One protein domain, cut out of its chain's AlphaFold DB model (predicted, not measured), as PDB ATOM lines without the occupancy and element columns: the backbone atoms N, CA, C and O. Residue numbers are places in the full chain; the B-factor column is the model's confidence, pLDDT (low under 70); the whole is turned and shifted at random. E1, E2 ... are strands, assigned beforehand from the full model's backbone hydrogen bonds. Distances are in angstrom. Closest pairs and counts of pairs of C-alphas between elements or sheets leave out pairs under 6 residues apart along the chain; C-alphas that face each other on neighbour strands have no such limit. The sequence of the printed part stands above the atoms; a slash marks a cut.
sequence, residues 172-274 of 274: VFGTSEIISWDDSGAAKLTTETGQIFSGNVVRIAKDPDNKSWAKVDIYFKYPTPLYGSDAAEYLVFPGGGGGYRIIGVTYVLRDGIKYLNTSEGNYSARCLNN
ATOM      1  N   VAL A 172     290.324 357.503 384.833       51.91
ATOM      2  CA  VAL A 172     290.341 358.781 385.588       51.91
ATOM      3  C   VAL A 172     291.740 359.110 386.091       51.91
ATOM      4  O   VAL A 172     292.094 360.286 386.144       51.91
ATOM      5  N   PHE A 173     292.570 358.105 386.369       55.50
ATOM      6  CA  PHE A 173     293.972 358.326 386.724       55.50
ATOM      7  C   PHE A 173     294.844 358.742 385.531       55.50
ATOM      8  O   PHE A 173     296.059 358.851 385.661       55.50
ATOM      9  N   GLY A 174     294.241 358.997 384.365       48.84
ATOM     10  CA  GLY A 174     294.938 359.393 383.144       48.84
ATOM     11  C   GLY A 174     295.645 358.232 382.451       48.84
ATOM     12  O   GLY A 174     296.081 358.400 381.311       48.84
ATOM     13  N   THR A 175     295.681 357.064 383.093       58.25
ATOM     14  CA  THR A 175     296.348 355.870 382.606       58.25
ATOM     15  C   THR A 175     295.517 355.213 381.508       58.25
ATOM     16  O   THR A 175     294.296 355.058 381.587       58.25
ATOM     17  N   SER A 176     296.182 354.867 380.407       58.34
ATOM     18  CA  SER A 176     295.584 353.984 379.409       58.34
ATOM     19  C   SER A 176     295.714 352.552 379.902       58.34
ATOM     20  O   SER A 176     296.827 352.058 380.057       58.34
ATOM     21  N   GLU A 177     294.584 351.890 380.108       79.56
ATOM     22  CA  GLU A 177     294.534 350.486 380.492       79.56
ATOM     23  C   GLU A 177     294.059 349.653 379.304       79.56
ATOM     24  O   GLU A 177     293.104 350.004 378.595       79.56
ATOM     25  N   ILE A 178     294.767 348.553 379.056       85.50
ATOM     26  CA  ILE A 178     294.362 347.549 378.077       85.50
ATOM     27  C   ILE A 178     293.825 346.363 378.859       85.50
ATOM     28  O   ILE A 178     294.569 345.706 379.582       85.50
ATOM     29  N   ILE A 179     292.535 346.097 378.698       89.81
ATOM     30  CA  ILE A 179     291.862 344.939 379.269       89.81
ATOM     31  C   ILE A 179     291.613 343.968 378.130       89.81
ATOM     32  O   ILE A 179     290.957 344.317 377.150       89.81
ATOM     33  N   SER A 180     292.125 342.752 378.243       91.62
ATOM     34  CA  SER A 180     291.811 341.681 377.308       91.62
ATOM     35  C   SER A 180     291.302 340.450 378.026       91.62
ATOM     36  O   SER A 180     291.630 340.211 379.187       91.62
ATOM     37  N   TRP A 181     290.483 339.671 377.339       92.50
ATOM     38  CA  TRP A 181     290.025 338.374 377.812       92.50
ATOM     39  C   TRP A 181     289.804 337.435 376.635       92.50
ATOM     40  O   TRP A 181     289.717 337.871 375.485       92.50
ATOM     41  N   ASP A 182     289.735 336.147 376.932       88.00
ATOM     42  CA  ASP A 182     289.437 335.112 375.954       88.00
ATOM     43  C   ASP A 182     288.226 334.266 376.366       88.00
ATOM     44  O   ASP A 182     287.689 334.384 377.473       88.00
ATOM     45  N   ASP A 183     287.799 333.393 375.457       84.62
ATOM     46  CA  ASP A 183     286.669 332.486 375.677       84.62
ATOM     47  C   ASP A 183     286.924 331.429 376.768       84.62
ATOM     48  O   ASP A 183     285.982 330.781 377.223       84.62
ATOM     49  N   SER A 184     288.175 331.252 377.217       87.44
ATOM     50  CA  SER A 184     288.497 330.362 378.343       87.44
ATOM     51  C   SER A 184     288.167 330.993 379.699       87.44
ATOM     52  O   SER A 184     288.184 330.311 380.725       87.44
ATOM     53  N   GLY A 185     287.847 332.290 379.707       89.25
ATOM     54  CA  GLY A 185     287.600 333.073 380.910       89.25
ATOM     55  C   GLY A 185     288.871 333.660 381.521       89.25
ATOM     56  O   GLY A 185     288.793 334.279 382.581       89.25
ATOM     57  N   ALA A 186     290.029 333.519 380.872       93.62
ATOM     58  CA  ALA A 186     291.246 334.192 381.297       93.62
ATOM     59  C   ALA A 186     291.191 335.671 380.898       93.62
ATOM     60  O   ALA A 186     290.772 336.012 379.791       93.62
ATOM     61  N   ALA A 187     291.645 336.556 381.784       94.06
ATOM     62  CA  ALA A 187     291.731 337.985 381.511       94.06
ATOM     63  C   ALA A 187     293.114 338.554 381.839       94.06
ATOM     64  O   ALA A 187     293.863 338.014 382.656       94.06
ATOM     65  N   LYS A 188     293.459 339.665 381.192       94.56
ATOM     66  CA  LYS A 188     294.706 340.402 381.386       94.56
ATOM     67  C   LYS A 188     294.423 341.896 381.452       94.56
ATOM     68  O   LYS A 188     293.666 342.421 380.640       94.56
ATOM     69  N   LEU A 189     295.060 342.561 382.404       91.69
ATOM     70  CA  LEU A 189     295.097 344.012 382.524       91.69
ATOM     71  C   LEU A 189     296.540 344.460 382.314       91.69
ATOM     72  O   LEU A 189     297.420 344.048 383.065       91.69
ATOM     73  N   THR A 190     296.770 345.310 381.320       91.12
ATOM     74  CA  THR A 190     298.052 345.986 381.109       91.12
ATOM     75  C   THR A 190     297.894 347.455 381.473       91.12
ATOM     76  O   THR A 190     297.103 348.165 380.846       91.12
ATOM     77  N   THR A 191     298.640 347.907 382.477       86.81
ATOM     78  CA  THR A 191     298.665 349.313 382.899       86.81
ATOM     79  C   THR A 191     299.453 350.172 381.913       86.81
ATOM     80  O   THR A 191     300.208 349.669 381.079       86.81
ATOM     81  N   GLU A 192     299.358 351.494 382.054       82.75
ATOM     82  CA  GLU A 192     300.172 352.431 381.269       82.75
ATOM     83  C   GLU A 192     301.683 352.229 381.482       82.75
ATOM     84  O   GLU A 192     302.472 352.406 380.556       82.75
ATOM     85  N   THR A 193     302.091 351.789 382.676       85.56
ATOM     86  CA  THR A 193     303.490 351.464 383.002       85.56
ATOM     87  C   THR A 193     303.966 350.142 382.389       85.56
ATOM     88  O   THR A 193     305.124 349.767 382.571       85.56
ATOM     89  N   GLY A 194     303.096 349.420 381.674       87.12
ATOM     90  CA  GLY A 194     303.395 348.124 381.069       87.12
ATOM     91  C   GLY A 194     303.355 346.950 382.048       87.12
ATOM     92  O   GLY A 194     303.740 345.841 381.677       87.12
ATOM     93  N   GLN A 195     302.894 347.156 383.287       89.25
ATOM     94  CA  GLN A 195     302.681 346.057 384.229       89.25
ATOM     95  C   GLN A 195     301.472 345.240 383.789       89.25
ATOM     96  O   GLN A 195     300.442 345.797 383.412       89.25
ATOM     97  N   ILE A 196     301.608 343.917 383.845       91.75
ATOM     98  CA  ILE A 196     300.577 342.982 383.403       91.75
ATOM     99  C   ILE A 196     300.052 342.224 384.616       91.75
ATOM    100  O   ILE A 196     300.820 341.608 385.355       91.75
ATOM    101  N   PHE A 197     298.735 342.233 384.779       92.75
ATOM    102  CA  PHE A 197     298.028 341.498 385.816       92.75
ATOM    103  C   PHE A 197     297.113 340.457 385.187       92.75
ATOM    104  O   PHE A 197     296.359 340.754 384.259       92.75
ATOM    105  N   SER A 198     297.167 339.238 385.714       94.69
ATOM    106  CA  SER A 198     296.237 338.174 385.347       94.69
ATOM    107  C   SER A 198     294.949 338.307 386.156       94.69
ATOM    108  O   SER A 198     294.981 338.520 387.369       94.69
ATOM    109  N   GLY A 199     293.817 338.159 385.484       94.38
ATOM    110  CA  GLY A 199     292.485 338.159 386.072       94.38
ATOM    111  C   GLY A 199     291.622 337.070 385.459       94.38
ATOM    112  O   GLY A 199     292.093 336.251 384.669       94.38
ATOM    113  N   ASN A 200     290.346 337.071 385.826       96.19
ATOM    114  CA  ASN A 200     289.374 336.119 385.308       96.19
ATOM    115  C   ASN A 200     288.079 336.830 384.937       96.19
ATOM    116  O   ASN A 200     287.652 337.765 385.617       96.19
ATOM    117  N   VAL A 201     287.430 336.339 383.889       95.00
ATOM    118  CA  VAL A 201     286.047 336.675 383.573       95.00
ATOM    119  C   VAL A 201     285.154 336.001 384.609       95.00
ATOM    120  O   VAL A 201     285.114 334.777 384.718       95.00
ATOM    121  N   VAL A 202     284.442 336.806 385.389       94.75
ATOM    122  CA  VAL A 202     283.519 336.341 386.431       94.75
ATOM    123  C   VAL A 202     282.159 336.013 385.829       94.75
ATOM    124  O   VAL A 202     281.501 335.061 386.247       94.75
ATOM    125  N   ARG A 203     281.718 336.806 384.848       92.44
ATOM    126  CA  ARG A 203     280.404 336.642 384.229       92.44
ATOM    127  C   ARG A 203     280.380 337.187 382.809       92.44
ATOM    128  O   ARG A 203     280.900 338.264 382.541       92.44
ATOM    129  N   ILE A 204     279.673 336.482 381.930       90.56
ATOM    130  CA  ILE A 204     279.274 336.977 380.611       90.56
ATOM    131  C   ILE A 204     277.750 336.929 380.549       90.56
ATOM    132  O   ILE A 204     277.158 335.852 380.597       90.56
ATOM    133  N   ALA A 205     277.109 338.089 380.455       88.00
ATOM    134  CA  ALA A 205     275.670 338.210 380.255       88.00
ATOM    135  C   ALA A 205     275.406 338.671 378.819       88.00
ATOM    136  O   ALA A 205     275.744 339.796 378.455       88.00
ATOM    137  N   LYS A 206     274.837 337.790 377.998       84.88
ATOM    138  CA  LYS A 206     274.439 338.116 376.623       84.88
ATOM    139  C   LYS A 206     273.028 338.685 376.623       84.88
ATOM    140  O   LYS A 206     272.177 338.196 377.364       84.88
ATOM    141  N   ASP A 207     272.800 339.693 375.794       74.81
ATOM    142  CA  ASP A 207     271.457 340.203 375.550       74.81
ATOM    143  C   ASP A 207     270.645 339.125 374.793       74.81
ATOM    144  O   ASP A 207     271.118 338.617 373.765       74.81
ATOM    145  N   PRO A 208     269.475 338.705 375.314       71.75
ATOM    146  CA  PRO A 208     268.654 337.675 374.681       71.75
ATOM    147  C   PRO A 208     268.109 338.111 373.314       71.75
ATOM    148  O   PRO A 208     268.000 337.271 372.415       71.75
ATOM    149  N   ASP A 209     267.842 339.404 373.138       75.06
ATOM    150  CA  ASP A 209     267.285 339.983 371.916       75.06
ATOM    151  C   ASP A 209     268.391 340.403 370.942       75.06
ATOM    152  O   ASP A 209     268.196 340.425 369.723       75.06
ATOM    153  N   ASN A 210     269.595 340.665 371.459       69.06
ATOM    154  CA  ASN A 210     270.764 341.015 370.662       69.06
ATOM    155  C   ASN A 210     271.984 340.143 370.990       69.06
ATOM    156  O   ASN A 210     272.893 340.532 371.722       69.06
ATOM    157  N   LYS A 211     272.080 338.981 370.333       62.66
ATOM    158  CA  LYS A 211     273.172 338.005 370.528       62.66
ATOM    159  C   LYS A 211     274.587 338.545 370.276       62.66
ATOM    160  O   LYS A 211     275.552 337.887 370.664       62.66
ATOM    161  N   SER A 212     274.722 339.698 369.616       66.94
ATOM    162  CA  SER A 212     276.016 340.356 369.392       66.94
ATOM    163  C   SER A 212     276.473 341.211 370.580       66.94
ATOM    164  O   SER A 212     277.616 341.664 370.608       66.94
ATOM    165  N   TRP A 213     275.602 341.428 371.569       71.62
ATOM    166  CA  TRP A 213     275.867 342.255 372.737       71.62
ATOM    167  C   TRP A 213     276.094 341.372 373.960       71.62
ATOM    168  O   TRP A 213     275.232 340.594 374.369       71.62
ATOM    169  N   ALA A 214     277.277 341.498 374.554       85.00
ATOM    170  CA  ALA A 214     277.630 340.818 375.787       85.00
ATOM    171  C   ALA A 214     278.193 341.816 376.795       85.00
ATOM    172  O   ALA A 214     279.113 342.576 376.493       85.00
ATOM    173  N   LYS A 215     277.640 341.791 378.003       89.81
ATOM    174  CA  LYS A 215     278.181 342.457 379.179       89.81
ATOM    175  C   LYS A 215     279.136 341.492 379.872       89.81
ATOM    176  O   LYS A 215     278.724 340.400 380.264       89.81
ATOM    177  N   VAL A 216     280.396 341.881 379.997       92.44
ATOM    178  CA  VAL A 216     281.474 341.049 380.537       92.44
ATOM    179  C   VAL A 216     281.965 341.660 381.839       92.44
ATOM    180  O   VAL A 216     282.297 342.839 381.887       92.44
ATOM    181  N   ASP A 217     281.978 340.855 382.887       94.38
ATOM    182  CA  ASP A 217     282.448 341.204 384.222       94.38
ATOM    183  C   ASP A 217     283.790 340.514 384.468       94.38
ATOM    184  O   ASP A 217     283.900 339.296 384.295       94.38
ATOM    185  N   ILE A 218     284.814 341.286 384.814       95.06
ATOM    186  CA  ILE A 218     286.200 340.836 384.888       95.06
ATOM    187  C   ILE A 218     286.787 341.259 386.221       95.06
ATOM    188  O   ILE A 218     286.759 342.435 386.576       95.06
ATOM    189  N   TYR A 219     287.392 340.312 386.927       95.25
ATOM    190  CA  TYR A 219     288.000 340.547 388.224       95.25
ATOM    191  C   TYR A 219     289.507 340.306 388.195       95.25
ATOM    192  O   TYR A 219     289.988 339.261 387.743       95.25
ATOM    193  N   PHE A 220     290.242 341.257 388.758       94.75
ATOM    194  CA  PHE A 220     291.681 341.207 388.959       94.75
ATOM    195  C   PHE A 220     291.978 341.263 390.453       94.75
ATOM    196  O   PHE A 220     291.498 342.147 391.159       94.75
ATOM    197  N   LYS A 221     292.810 340.339 390.936       95.12
ATOM    198  CA  LYS A 221     293.417 340.425 392.266       95.12
ATOM    199  C   LYS A 221     294.894 340.721 392.083       95.12
ATOM    200  O   LYS A 221     295.601 339.934 391.453       95.12
ATOM    201  N   TYR A 222     295.359 341.835 392.629       92.25
ATOM    202  CA  TYR A 222     296.748 342.229 392.488       92.25
ATOM    203  C   TYR A 222     297.634 341.427 393.453       92.25
ATOM    204  O   TYR A 222     297.239 341.190 394.597       92.25
ATOM    205  N   PRO A 223     298.831 340.986 393.024       91.31
ATOM    206  CA  PRO A 223     299.787 340.332 393.919       91.31
ATOM    207  C   PRO A 223     300.353 341.309 394.959       91.31
ATOM    208  O   PRO A 223     300.659 340.908 396.078       91.31
ATOM    209  N   THR A 224     300.444 342.588 394.589       90.12
ATOM    210  CA  THR A 224     300.852 343.707 395.441       90.12
ATOM    211  C   THR A 224     299.858 344.845 395.228       90.12
ATOM    212  O   THR A 224     299.480 345.061 394.072       90.12
ATOM    213  N   PRO A 225     299.449 345.586 396.275       90.62
ATOM    214  CA  PRO A 225     298.476 346.658 396.121       90.62
ATOM    215  C   PRO A 225     298.891 347.682 395.058       90.62
ATOM    216  O   PRO A 225     300.012 348.196 395.081       90.62
ATOM    217  N   LEU A 226     297.973 348.001 394.148       86.44
ATOM    218  CA  LEU A 226     298.150 348.994 393.094       86.44
ATOM    219  C   LEU A 226     297.328 350.235 393.451       86.44
ATOM    220  O   LEU A 226     296.117 350.145 393.644       86.44
ATOM    221  N   TYR A 227     297.993 351.384 393.603       85.31
ATOM    222  CA  TYR A 227     297.365 352.636 394.059       85.31
ATOM    223  C   TYR A 227     296.518 352.463 395.337       85.31
ATOM    224  O   TYR A 227     295.430 353.018 395.471       85.31
ATOM    225  N   GLY A 228     297.006 351.643 396.275       89.06
ATOM    226  CA  GLY A 228     296.317 351.348 397.536       89.06
ATOM    227  C   GLY A 228     295.141 350.372 397.423       89.06
ATOM    228  O   GLY A 228     294.447 350.171 398.411       89.06
ATOM    229  N   SER A 229     294.925 349.760 396.256       92.44
ATOM    230  CA  SER A 229     293.879 348.761 396.022       92.44
ATOM    231  C   SER A 229     294.471 347.361 395.904       92.44
ATOM    232  O   SER A 229     295.483 347.171 395.239       92.44
ATOM    233  N   ASP A 230     293.806 346.368 396.483       95.38
ATOM    234  CA  ASP A 230     294.185 344.950 396.419       95.38
ATOM    235  C   ASP A 230     293.559 344.225 395.218       95.38
ATOM    236  O   ASP A 230     294.024 343.164 394.795       95.38
ATOM    237  N   ALA A 231     292.470 344.771 394.681       94.88
ATOM    238  CA  ALA A 231     291.732 344.185 393.575       94.88
ATOM    239  C   ALA A 231     290.999 345.246 392.752       94.88
ATOM    240  O   ALA A 231     290.743 346.353 393.232       94.88
ATOM    241  N   ALA A 232     290.615 344.872 391.536       93.31
ATOM    242  CA  ALA A 232     289.765 345.660 390.659       93.31
ATOM    243  C   ALA A 232     288.730 344.779 389.957       93.31
ATOM    244  O   ALA A 232     288.956 343.592 389.714       93.31
ATOM    245  N   GLU A 233     287.591 345.371 389.636       93.81
ATOM    246  CA  GLU A 233     286.508 344.741 388.894       93.81
ATOM    247  C   GLU A 233     286.069 345.684 387.785       93.81
ATOM    248  O   GLU A 233     285.831 346.872 388.020       93.81
ATOM    249  N   TYR A 234     286.015 345.154 386.570       92.44
ATOM    250  CA  TYR A 234     285.692 345.902 385.371       92.44
ATOM    251  C   TYR A 234     284.504 345.274 384.673       92.44
ATOM    252  O   TYR A 234     284.464 344.076 384.402       92.44
ATOM    253  N   LEU A 235     283.566 346.133 384.314       92.62
ATOM    254  CA  LEU A 235     282.377 345.794 383.573       92.62
ATOM    255  C   LEU A 235     282.478 346.386 382.175       92.62
ATOM    256  O   LEU A 235     282.365 347.601 381.998       92.62
ATOM    257  N   VAL A 236     282.670 345.526 381.183       91.81
ATOM    258  CA  VAL A 236     282.753 345.892 379.770       91.81
ATOM    259  C   VAL A 236     281.406 345.637 379.108       91.81
ATOM    260  O   VAL A 236     280.821 344.567 379.269       91.81
ATOM    261  N   PHE A 237     280.888 346.606 378.362       90.38
ATOM    262  CA  PHE A 237     279.625 346.452 377.639       90.38
ATOM    263  C   PHE A 237     279.600 347.282 376.352       90.38
ATOM    264  O   PHE A 237     280.279 348.310 376.272       90.38
ATOM    265  N   PRO A 238     278.827 346.869 375.335       88.00
ATOM    266  CA  PRO A 238     278.632 347.671 374.138       88.00
ATOM    267  C   PRO A 238     277.969 349.011 374.476       88.00
ATOM    268  O   PRO A 238     277.087 349.100 375.330       88.00
ATOM    269  N   GLY A 239     278.403 350.065 373.798       82.94
ATOM    270  CA  GLY A 239     277.780 351.383 373.810       82.94
ATOM    271  C   GLY A 239     277.074 351.684 372.486       82.94
ATOM    272  O   GLY A 239     277.105 350.906 371.535       82.94
ATOM    273  N   GLY A 240     276.449 352.861 372.401       76.94
ATOM    274  CA  GLY A 240     275.882 353.347 371.142       76.94
ATOM    275  C   GLY A 240     276.953 353.559 370.063       76.94
ATOM    276  O   GLY A 240     278.101 353.887 370.366       76.94
ATOM    277  N   GLY A 241     276.574 353.387 368.792       73.25
ATOM    278  CA  GLY A 241     277.440 353.686 367.643       73.25
ATOM    279  C   GLY A 241     278.597 352.706 367.416       73.25
ATOM    280  O   GLY A 241     279.592 353.087 366.808       73.25
ATOM    281  N   GLY A 242     278.497 351.468 367.917       73.00
ATOM    282  CA  GLY A 242     279.527 350.432 367.736       73.00
ATOM    283  C   GLY A 242     280.761 350.589 368.634       73.00
ATOM    284  O   GLY A 242     281.750 349.883 368.449       73.00
ATOM    285  N   GLY A 243     280.726 351.518 369.595       84.12
ATOM    286  CA  GLY A 243     281.748 351.645 370.634       84.12
ATOM    287  C   GLY A 243     281.483 350.726 371.826       84.12
ATOM    288  O   GLY A 243     280.431 350.101 371.923       84.12
ATOM    289  N   TYR A 244     282.418 350.692 372.772       89.69
ATOM    290  CA  TYR A 244     282.252 350.003 374.051       89.69
ATOM    291  C   TYR A 244     282.351 350.997 375.199       89.69
ATOM    292  O   TYR A 244     282.833 352.125 375.043       89.69
ATOM    293  N   ARG A 245     281.895 350.572 376.370       90.19
ATOM    294  CA  ARG A 245     282.095 351.278 377.624       90.19
ATOM    295  C   ARG A 245     282.650 350.332 378.676       90.19
ATOM    296  O   ARG A 245     282.351 349.140 378.662       90.19
ATOM    297  N   ILE A 246     283.470 350.883 379.562       90.94
ATOM    298  CA  ILE A 246     284.045 350.174 380.702       90.94
ATOM    299  C   ILE A 246     283.725 350.960 381.963       90.94
ATOM    300  O   ILE A 246     284.011 352.155 382.043       90.94
ATOM    301  N   ILE A 247     283.132 350.282 382.939       90.56
ATOM    302  CA  ILE A 247     282.984 350.779 384.306       90.56
ATOM    303  C   ILE A 247     283.956 349.996 385.173       90.56
ATOM    304  O   ILE A 247     283.971 348.772 385.089       90.56
ATOM    305  N   GLY A 248     284.757 350.680 385.981       90.19
ATOM    306  CA  GLY A 248     285.687 350.031 386.901       90.19
ATOM    307  C   GLY A 248     285.397 350.397 388.351       90.19
ATOM    308  O   GLY A 248     284.912 351.489 388.657       90.19
ATOM    309  N   VAL A 249     285.723 349.488 389.255       91.31
ATOM    310  CA  VAL A 249     285.797 349.742 390.695       91.31
ATOM    311  C   VAL A 249     287.016 349.034 391.263       91.31
ATOM    312  O   VAL A 249     287.422 347.981 390.770       91.31
ATOM    313  N   THR A 250     287.590 349.592 392.318       92.81
ATOM    314  CA  THR A 250     288.711 348.990 393.034       92.81
ATOM    315  C   THR A 250     288.337 348.690 394.474       92.81
ATOM    316  O   THR A 250     287.439 349.309 395.050       92.81
ATOM    317  N   TYR A 251     289.025 347.719 395.070       94.69
ATOM    318  CA  TYR A 251     288.744 347.250 396.420       94.69
ATOM    319  C   TYR A 251     290.009 347.145 397.263       94.69
ATOM    320  O   TYR A 251     291.070 346.777 396.760       94.69
ATOM    321  N   VAL A 252     289.854 347.371 398.566       96.69
ATOM    322  CA  VAL A 252     290.773 346.883 399.603       96.69
ATOM    323  C   VAL A 252     290.198 345.583 400.161       96.69
ATOM    324  O   VAL A 252     289.008 345.509 400.480       96.69
ATOM    325  N   LEU A 253     291.021 344.548 400.280       96.69
ATOM    326  CA  LEU A 253     290.641 343.252 400.824       96.69
ATOM    327  C   LEU A 253     291.081 343.163 402.287       96.69
ATOM    328  O   LEU A 253     292.270 343.197 402.588       96.69
ATOM    329  N   ARG A 254     290.128 342.989 403.209       95.38
ATOM    330  CA  ARG A 254     290.429 342.716 404.629       95.38
ATOM    331  C   ARG A 254     289.739 341.432 405.038       95.38
ATOM    332  O   ARG A 254     288.529 341.316 404.868       95.38
ATOM    333  N   ASP A 255     290.516 340.453 405.492       94.56
ATOM    334  CA  ASP A 255     290.022 339.121 405.870       94.56
ATOM    335  C   ASP A 255     289.188 338.444 404.763       94.56
ATOM    336  O   ASP A 255     288.208 337.746 405.015       94.56
ATOM    337  N   GLY A 256     289.558 338.687 403.501       90.25
ATOM    338  CA  GLY A 256     288.847 338.176 402.322       90.25
ATOM    339  C   GLY A 256     287.567 338.937 401.951       90.25
ATOM    340  O   GLY A 256     286.935 338.594 400.953       90.25
ATOM    341  N   ILE A 257     287.195 339.978 402.697       94.94
ATOM    342  CA  ILE A 257     286.029 340.825 402.425       94.94
ATOM    343  C   ILE A 257     286.443 341.993 401.523       94.94
ATOM    344  O   ILE A 257     287.449 342.657 401.781       94.94
ATOM    345  N   LYS A 258     285.652 342.252 400.471       95.88
ATOM    346  CA  LYS A 258     285.817 343.400 399.566       95.88
ATOM    347  C   LYS A 258     285.271 344.675 400.218       95.88
ATOM    348  O   LYS A 258     284.077 344.752 400.498       95.88
ATOM    349  N   TYR A 259     286.117 345.684 400.386       95.25
ATOM    350  CA  TYR A 259     285.718 347.044 400.749       95.25
ATOM    351  C   TYR A 259     285.961 347.950 399.550       95.25
ATOM    352  O   TYR A 259     287.076 347.978 399.033       95.25
ATOM    353  N   LEU A 260     284.928 348.660 399.091       93.44
ATOM    354  CA  LEU A 260     285.056 349.606 397.982       93.44
ATOM    355  C   LEU A 260     286.123 350.654 398.320       93.44
ATOM    356  O   LEU A 260     286.058 351.271 399.383       93.44
ATOM    357  N   ASN A 261     287.089 350.833 397.422       90.12
ATOM    358  CA  ASN A 261     288.130 351.847 397.539       90.12
ATOM    359  C   ASN A 261     287.792 353.047 396.654       90.12
ATOM    360  O   ASN A 261     287.411 354.105 397.152       90.12
ATOM    361  N   THR A 262     287.831 352.847 395.337       86.19
ATOM    362  CA  THR A 262     287.583 353.903 394.354       86.19
ATOM    363  C   THR A 262     286.586 353.424 393.305       86.19
ATOM    364  O   THR A 262     286.639 352.285 392.844       86.19
ATOM    365  N   SER A 263     285.674 354.312 392.904       81.56
ATOM    366  CA  SER A 263     284.919 354.137 391.666       81.56
ATOM    367  C   SER A 263     285.728 354.726 390.518       81.56
ATOM    368  O   SER A 263     285.953 355.933 390.465       81.56
ATOM    369  N   GLU A 264     286.129 353.877 389.581       77.06
ATOM    370  CA  GLU A 264     286.815 354.274 388.357       77.06
ATOM    371  C   GLU A 264     285.800 354.769 387.312       77.06
ATOM    372  O   GLU A 264     286.042 354.618 386.135       77.06
ATOM    373  N   GLY A 265     284.632 355.316 387.653       78.19
ATOM    374  CA  GLY A 265     283.742 355.951 386.664       78.19
ATOM    375  C   GLY A 265     283.307 355.078 385.465       78.19
ATOM    376  O   GLY A 265     283.198 353.859 385.555       78.19
ATOM    377  N   ASN A 266     282.976 355.728 384.340       87.75
ATOM    378  CA  ASN A 266     282.422 355.098 383.135       87.75
ATOM    379  C   ASN A 266     283.092 355.641 381.861       87.75
ATOM    380  O   ASN A 266     282.730 356.719 381.371       87.75
ATOM    381  N   TYR A 267     284.015 354.877 381.283       87.31
ATOM    382  CA  TYR A 267     284.828 355.297 380.141       87.31
ATOM    383  C   TYR A 267     284.339 354.733 378.826       87.31
ATOM    384  O   TYR A 267     283.891 353.594 378.747       87.31
ATOM    385  N   SER A 268     284.518 355.508 377.761       88.19
ATOM    386  CA  SER A 268     284.478 354.970 376.407       88.19
ATOM    387  C   SER A 268     285.703 354.090 376.152       88.19
ATOM    388  O   SER A 268     286.825 354.447 376.514       88.19
ATOM    389  N   ALA A 269     285.482 352.969 375.479       88.62
ATOM    390  CA  ALA A 269     286.513 352.028 375.081       88.62
ATOM    391  C   ALA A 269     286.371 351.657 373.604       88.62
ATOM    392  O   ALA A 269     285.287 351.716 373.014       88.62
ATOM    393  N   ARG A 270     287.495 351.258 373.011       87.50
ATOM    394  CA  ARG A 270     287.525 350.608 371.699       87.50
ATOM    395  C   ARG A 270     287.964 349.174 371.902       87.50
ATOM    396  O   ARG A 270     289.023 348.960 372.494       87.50
ATOM    397  N   CYS A 271     287.160 348.238 371.418       86.88
ATOM    398  CA  CYS A 271     287.455 346.819 371.510       86.88
ATOM    399  C   CYS A 271     287.645 346.222 370.120       86.88
ATOM    400  O   CYS A 271     286.963 346.615 369.173       86.88
ATOM    401  N   LEU A 272     288.591 345.298 370.015       84.69
ATOM    402  CA  LEU A 272     288.832 344.474 368.839       84.69
ATOM    403  C   LEU A 272     288.566 343.022 369.231       84.69
ATOM    404  O   LEU A 272     289.060 342.578 370.268       84.69
ATOM    405  N   ASN A 273     287.801 342.313 368.405       74.56
ATOM    406  CA  ASN A 273     287.666 340.863 368.493       74.56
ATOM    407  C   ASN A 273     288.637 340.264 367.476       74.56
ATOM    408  O   ASN A 273     288.483 340.530 366.281       74.56
ATOM    409  N   ASN A 274     289.625 339.509 367.954       58.31
ATOM    410  CA  ASN A 274     290.567 338.757 367.124       58.31
ATOM    411  C   ASN A 274     290.256 337.264 367.173       58.31
ATOM    412  O   ASN A 274     289.916 336.778 368.278       58.31
TER     413      ASN A 274
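Overview. This is residues 172 to 274 of the 274 residues of an uncharacterized protein of mine drainage metagenome (UniProt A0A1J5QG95). One antiparallel sheet of seven strands is curled into an open, barrel-like trough and bent back on itself, with E1, E2 and E3 partly facing E5, E6 and E7 across the fold at E4. The barrel is not closed: E1 and E7 are the edge strands, and the last part of E7, beyond its bend at residue 268, turns toward the side of E1 without pairing with it. The printed part has 103 residues, with no named helix and seven named strands from E1 to E7, in the same order across the sheet as along the chain. The class is all strand, with 74 residues in the strands. The whole is compact, with a radius of gyration of the C-alphas of 13.8 A and spans of 41 by 28 by 23 A.

Arrangement. E1, residues 176 to 182, and E2, residues 186 to 190, form an antiparallel hairpin at 166 degrees, with N 180 and O 188 2.9 A apart, within hydrogen-bond range. E3, residues 196 to 206, forms a hairpin with E2 at 127 degrees; N 197 and O 189 are 2.8 A apart. E3 bends by 57 degrees at residue 202. E4, residues 214 to 226, forms a hairpin with E3, with N 217 and O 203 at 2.8 A, and bends by 104 degrees at residue 223. E5, residues 229 to 238, forms a hairpin with E4, with N 218 and O 234 at 2.8 A. E6, residues 244 to 254, forms a hairpin with E5, with N 249 and O 233 at 2.9 A. E7, residues 257 to 273, forms a hairpin with E6, with N 259 and O 252 at 2.9 A, and bends by 87 degrees at residue 268. The seven make a meander, each strand the antiparallel neighbour of the one before. They are also a folded sheet, one sheet bent back into two leaves: E1, E2 and E3 face E5, E6 and E7, with E4 as the hinge. Among the strands apart are E2 and E6, and E3 and E7.

Along the chain. E1 begins at C-alpha 176 (295.584, 353.984, 379.409) and is 20.1 A long; E2 is 13.6 A. E3 is 27.4 A, E4 28.1 A and E5 26.7 A. E6 is 32.5 A and E7 34.0 A, ending at C-alpha 273 (287.666, 340.863, 368.493).

Size, cuts and confidence. The C-alphas of Gly 241 and Asp 255 are the two farthest apart, at 42.8 A. The sheet is twisted. The printed part has no cut; the link from E3 to E4 is short and the other five are tight. The mean pLDDT of the printed part is 86.3, and it is under 70 at residues 172 to 176, 210 to 212 and 274.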